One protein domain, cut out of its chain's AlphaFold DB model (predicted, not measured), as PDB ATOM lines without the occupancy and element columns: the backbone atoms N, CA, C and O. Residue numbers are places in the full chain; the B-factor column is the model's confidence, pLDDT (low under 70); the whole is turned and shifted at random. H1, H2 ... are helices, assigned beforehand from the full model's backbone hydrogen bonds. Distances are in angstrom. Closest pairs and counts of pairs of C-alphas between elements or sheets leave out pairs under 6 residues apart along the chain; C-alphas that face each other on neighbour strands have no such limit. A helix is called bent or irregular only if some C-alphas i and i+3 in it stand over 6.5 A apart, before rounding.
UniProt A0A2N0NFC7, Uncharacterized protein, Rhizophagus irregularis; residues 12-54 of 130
ATOM      1  N   THR A  12      24.152 -15.195  34.096       92.38
ATOM      2  CA  THR A  12      23.737 -14.175  35.068       92.38
ATOM      3  C   THR A  12      24.952 -13.644  35.839       92.38
ATOM      4  O   THR A  12      26.030 -14.239  35.807       92.38
ATOM      5  N   GLU A  13      24.815 -12.518  36.545       92.50
ATOM      6  CA  GLU A  13      25.928 -11.995  37.356       92.50
ATOM      7  C   GLU A  13      26.343 -12.967  38.469       92.50
ATOM      8  O   GLU A  13      27.536 -13.125  38.711       92.50
ATOM      9  N   GLN A  14      25.386 -13.680  39.073       92.06
ATOM     10  CA  GLN A  14      25.693 -14.716  40.059       92.06
ATOM     11  C   GLN A  14      26.485 -15.865  39.424       92.06
ATOM     12  O   GLN A  14      27.531 -16.246  39.925       92.06
ATOM     13  N   GLU A  15      26.058 -16.350  38.257       92.44
ATOM     14  CA  GLU A  15      26.753 -17.438  37.554       92.44
ATOM     15  C   GLU A  15      28.168 -17.054  37.101       92.44
ATOM     16  O   GLU A  15      29.047 -17.910  37.019       92.44
ATOM     17  N   LYS A  16      28.415 -15.771  36.808       92.56
ATOM     18  CA  LYS A  16      29.773 -15.279  36.542       92.56
ATOM     19  C   LYS A  16      30.639 -15.314  37.796       92.56
ATOM     20  O   LYS A  16      31.786 -15.735  37.702       92.56
ATOM     21  N   GLN A  17      30.097 -14.902  38.942       92.38
ATOM     22  CA  GLN A  17      30.804 -14.978  40.222       92.38
ATOM     23  C   GLN A  17      31.102 -16.432  40.598       92.38
ATOM     24  O   GLN A  17      32.221 -16.746  41.000       92.38
ATOM     25  N   ASP A  18      30.143 -17.332  40.386       89.94
ATOM     26  CA  ASP A  18      30.314 -18.765  40.621       89.94
ATOM     27  C   ASP A  18      31.394 -19.353  39.695       89.94
ATOM     28  O   ASP A  18      32.246 -20.125  40.138       89.94
ATOM     29  N   LEU A  19      31.424 -18.945  38.418       91.19
ATOM     30  CA  LEU A  19      32.476 -19.333  37.473       91.19
ATOM     31  C   LEU A  19      33.856 -18.820  37.909       91.19
ATOM     32  O   LEU A  19      34.827 -19.574  37.868       91.19
ATOM     33  N   GLU A  20      33.963 -17.556  38.322       90.56
ATOM     34  CA  GLU A  20      35.217 -16.981  38.823       90.56
ATOM     35  C   GLU A  20      35.703 -17.703  40.083       90.56
ATOM     36  O   GLU A  20      36.885 -18.035  40.185       90.56
ATOM     37  N   SER A  21      34.792 -18.014  41.007       89.50
ATOM     38  CA  SER A  21      35.098 -18.782  42.213       89.50
ATOM     39  C   SER A  21      35.596 -20.189  41.874       89.50
ATOM     40  O   SER A  21      36.619 -20.630  42.404       89.50
ATOM     41  N   ALA A  22      34.945 -20.876  40.935       87.19
ATOM     42  CA  ALA A  22      35.364 -22.201  40.489       87.19
ATOM     43  C   ALA A  22      36.747 -22.186  39.821       87.19
ATOM     44  O   ALA A  22      37.577 -23.042  40.122       87.19
ATOM     45  N   LEU A  23      37.027 -21.186  38.977       87.25
ATOM     46  CA  LEU A  23      38.332 -20.998  38.334       87.25
ATOM     47  C   LEU A  23      39.473 -20.758  39.334       87.25
ATOM     48  O   LEU A  23      40.623 -21.054  39.022       87.25
ATOM     49  N   GLN A  24      39.169 -20.212  40.513       86.38
ATOM     50  CA  GLN A  24      40.142 -19.995  41.587       86.38
ATOM     51  C   GLN A  24      40.263 -21.193  42.539       86.38
ATOM     52  O   GLN A  24      41.315 -21.391  43.142       86.38
ATOM     53  N   THR A  25      39.192 -21.975  42.689       84.94
ATOM     54  CA  THR A  25      39.113 -23.075  43.662       84.94
ATOM     55  C   THR A  25      39.657 -24.383  43.097       84.94
ATOM     56  O   THR A  25      40.342 -25.128  43.797       84.94
ATOM     57  N   TYR A  26      39.355 -24.686  41.832       81.38
ATOM     58  CA  TYR A  26      39.721 -25.959  41.222       81.38
ATOM     59  C   TYR A  26      41.050 -25.878  40.476       81.38
ATOM     60  O   TYR A  26      41.347 -24.915  39.771       81.38
ATOM     61  N   THR A  27      41.841 -26.948  40.576       79.69
ATOM     62  CA  THR A  27      43.008 -27.130  39.708       79.69
ATOM     63  C   THR A  27      42.550 -27.779  38.410       79.69
ATOM     64  O   THR A  27      42.218 -28.962  38.379       79.69
ATOM     65  N   TYR A  28      42.525 -26.997  37.337       79.62
ATOM     66  CA  TYR A  28      42.203 -27.477  35.999       79.62
ATOM     67  C   TYR A  28      43.468 -27.920  35.255       79.62
ATOM     68  O   TYR A  28      44.499 -27.248  35.305       79.62
ATOM     69  N   SER A  29      43.360 -29.022  34.513       80.44
ATOM     70  CA  SER A  29      44.371 -29.467  33.553       80.44
ATOM     71  C   SER A  29      43.764 -29.587  32.157       80.44
ATOM     72  O   SER A  29      42.556 -29.766  31.995       80.44
ATOM     73  N   CYS A  30      44.614 -29.498  31.136       84.81
ATOM     74  CA  CYS A  30      44.237 -29.684  29.740       84.81
ATOM     75  C   CYS A  30      43.391 -30.955  29.530       84.81
ATOM     76  O   CYS A  30      43.669 -32.016  30.089       84.81
ATOM     77  N   GLY A  31      42.345 -30.840  28.716       83.56
ATOM     78  CA  GLY A  31      41.512 -31.976  28.324       83.56
ATOM     79  C   GLY A  31      40.565 -32.504  29.405       83.56
ATOM     80  O   GLY A  31      39.827 -33.451  29.152       83.56
ATOM     81  N   SER A  32      40.541 -31.887  30.586       86.50
ATOM     82  CA  SER A  32      39.579 -32.205  31.646       86.50
ATOM     83  C   SER A  32      38.369 -31.268  31.580       86.50
ATOM     84  O   SER A  32      38.466 -30.190  30.993       86.50
ATOM     85  N   PRO A  33      37.207 -31.632  32.140       86.12
ATOM     86  CA  PRO A  33      36.137 -30.669  32.364       86.12
ATOM     87  C   PRO A  33      36.529 -29.675  33.472       86.12
ATOM     88  O   PRO A  33      37.326 -29.985  34.354       86.12
ATOM     89  N   ILE A  34      35.972 -28.461  33.420       85.44
ATOM     90  CA  ILE A  34      36.156 -27.438  34.470       85.44
ATOM     91  C   ILE A  34      35.228 -27.666  35.676       85.44
ATOM     92  O   ILE A  34      35.527 -27.223  36.780       85.44
ATOM     93  N   PHE A  35      34.122 -28.379  35.466       86.25
ATOM     94  CA  PHE A  35      33.134 -28.704  36.485       86.25
ATOM     95  C   PHE A  35      32.893 -30.215  36.538       86.25
ATOM     96  O   PHE A  35      33.010 -30.869  35.500       86.25
ATOM     97  N   PRO A  36      32.516 -30.775  37.701       82.62
ATOM     98  CA  PRO A  36      31.880 -32.087  37.737       82.62
ATOM     99  C   PRO A  36      30.514 -32.042  37.027       82.62
ATOM    100  O   PRO A  36      29.908 -30.975  36.887       82.62
ATOM    101  N   ASP A  37      30.029 -33.202  36.575       81.75
ATOM    102  CA  ASP A  37      28.820 -33.311  35.741       81.75
ATOM    103  C   ASP A  37      27.540 -32.800  36.432       81.75
ATOM    104  O   ASP A  37      26.584 -32.406  35.761       81.75
ATOM    105  N   ASP A  38      27.516 -32.788  37.766       85.06
ATOM    106  CA  ASP A  38      26.398 -32.345  38.605       85.06
ATOM    107  C   ASP A  38      26.432 -30.846  38.954       85.06
ATOM    108  O   ASP A  38      25.511 -30.334  39.596       85.06
ATOM    109  N   HIS A  39      27.454 -30.107  38.511       86.56
ATOM    110  CA  HIS A  39      27.549 -28.675  38.767       86.56
ATOM    111  C   HIS A  39      26.521 -27.885  37.946       86.56
ATOM    112  O   HIS A  39      26.369 -28.087  36.739       86.56
ATOM    113  N   SER A  40      25.888 -26.883  38.560       85.56
ATOM    114  CA  SER A  40      24.869 -26.034  37.915       85.56
ATOM    115  C   SER A  40      25.352 -25.375  36.613       85.56
ATOM    116  O   SER A  40      24.599 -25.254  35.647       85.56
ATOM    117  N   LEU A  41      26.629 -24.990  36.561       89.25
ATOM    118  CA  LEU A  41      27.260 -24.383  35.383       89.25
ATOM    119  C   LEU A  41      27.695 -25.376  34.295       89.25
ATOM    120  O   LEU A  41      27.995 -24.930  33.187       89.25
ATOM    121  N   ALA A  42      27.705 -26.689  34.549       86.31
ATOM    122  CA  ALA A  42      28.173 -27.687  33.578       86.31
ATOM    123  C   ALA A  42      27.333 -27.704  32.284       86.31
ATOM    124  O   ALA A  42      27.837 -28.043  31.217       86.31
ATOM    125  N   GLN A  43      26.068 -27.273  32.355       84.25
ATOM    126  CA  GLN A  43      25.161 -27.176  31.202       84.25
ATOM    127  C   GLN A  43      25.229 -25.826  30.465       84.25
ATOM    128  O   GLN A  43      24.576 -25.649  29.438       84.25
ATOM    129  N   LYS A  44      25.990 -24.854  30.984       87.88
ATOM    130  CA  LYS A  44      26.106 -23.497  30.415       87.88
ATOM    131  C   LYS A  44      27.526 -23.146  29.982       87.88
ATOM    132  O   LYS A  44      27.708 -22.384  29.034       87.88
ATOM    133  N   VAL A  45      28.529 -23.682  30.669       87.69
ATOM    134  CA  VAL A  45      29.942 -23.418  30.412       87.69
ATOM    135  C   VAL A  45      30.581 -24.678  29.859       87.69
ATOM    136  O   VAL A  45      30.664 -25.702  30.530       87.69
ATOM    137  N   PHE A  46      31.082 -24.570  28.636       84.69
ATOM    138  CA  PHE A  46      31.694 -25.685  27.931       84.69
ATOM    139  C   PHE A  46      33.185 -25.444  27.760       84.69
ATOM    140  O   PHE A  46      33.616 -24.359  27.363       84.69
ATOM    141  N   VAL A  47      33.965 -26.490  28.007       82.94
ATOM    142  CA  VAL A  47      35.393 -26.531  27.698       82.94
ATOM    143  C   VAL A  47      35.646 -27.562  26.611       82.94
ATOM    144  O   VAL A  47      34.972 -28.590  26.524       82.94
ATOM    145  N   ARG A  48      36.625 -27.294  25.748       81.81
ATOM    146  CA  ARG A  48      37.080 -28.292  24.781       81.81
ATOM    147  C   ARG A  48      37.948 -29.313  25.506       81.81
ATOM    148  O   ARG A  48      39.085 -29.017  25.840       81.81
ATOM    149  N   VAL A  49      37.423 -30.521  25.689       81.31
ATOM    150  CA  VAL A  49      38.151 -31.637  26.323       81.31
ATOM    151  C   VAL A  49      39.104 -32.366  25.366       81.31
ATOM    152  O   VAL A  49      39.980 -33.106  25.789       81.31
ATOM    153  N   GLN A  50      39.000 -32.124  24.055       83.56
ATOM    154  CA  GLN A  50      39.925 -32.667  23.049       83.56
ATOM    155  C   GLN A  50      41.147 -31.755  22.834       83.56
ATOM    156  O   GLN A  50      41.542 -31.486  21.700       83.56
ATOM    157  N   ILE A  51      41.718 -31.231  23.919       83.88
ATOM    158  CA  ILE A  51      42.969 -30.463  23.904       83.88
ATOM    159  C   ILE A  51      43.966 -31.134  24.843       83.88
ATOM    160  O   ILE A  51      43.598 -31.602  25.916       83.88
ATOM    161  N   SER A  52      45.231 -31.171  24.447       87.50
ATOM    162  CA  SER A  52      46.320 -31.650  25.302       87.50
ATOM    163  C   SER A  52      47.123 -30.470  25.838       87.50
ATOM    164  O   SER A  52      47.026 -29.364  25.315       87.50
ATOM    165  N   CYS A  53      47.962 -30.702  26.846       84.31
ATOM    166  CA  CYS A  53      48.844 -29.668  27.398       84.31
ATOM    167  C   CYS A  53      49.944 -29.272  26.401       84.31
ATOM    168  O   CYS A  53      50.577 -28.233  26.546       84.31
ATOM    169  N   ASP A  54      50.141 -30.087  25.363       86.88
ATOM    170  CA  ASP A  54      51.019 -29.797  24.238       86.88
ATOM    171  C   ASP A  54      50.336 -29.027  23.108       86.88
ATOM    172  O   ASP A  54      51.018 -28.531  22.203       86.88
TER     173      ASP A  54
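Overview. This is residues 12 to 54 of the 130 residues of an uncharacterized protein of Rhizophagus irregularis (UniProt A0A2N0NFC7). With little regular structure, this is one helix, H1, and a long loop that folds back from its far end to a small helical turn, H2, near residue 15 of H1; an extended tail, residues 44 to 54, then runs away again to the opposite end of the shape. The printed part has 43 residues, with two named helices in the order H1, H2 and no named strand; the class is all helix, though named elements hold only 17 residues. It is only just compact, close to loose, with a radius of gyration of the C-alphas of 10.8 A, and elongated, spanning 33 by 20 by 15 A.

Arrangement. H1, residues 13 to 25, and H2, residues 40 to 43, are close but not clearly touching; their closest C-alphas, those of Glu 15 and Leu 41, are 7.3 A apart. In H1 every O i to N i+4 pair is within hydrogen-bond range; H2 is too short for such a pair, and its one O i to N i+3 pair is not within range.

Along the chain. H1 begins at C-alpha 13 (25.928, -11.995, 37.356) and measures 18.3 A. H2 ends at C-alpha 43 (25.161, -27.176, 31.202); it is irregular, but only just, with C-alphas 40 and 43 6.8 A apart.

Size, cuts and confidence. The two C-alphas farthest apart, those of Gln 14 and Asp 54, are 33.5 A apart. The link from H1 to H2 is long, with 14 residues, and the printed part has no cut. Mean pLDDT of the printed part is 86.3, and no printed residue is under 70.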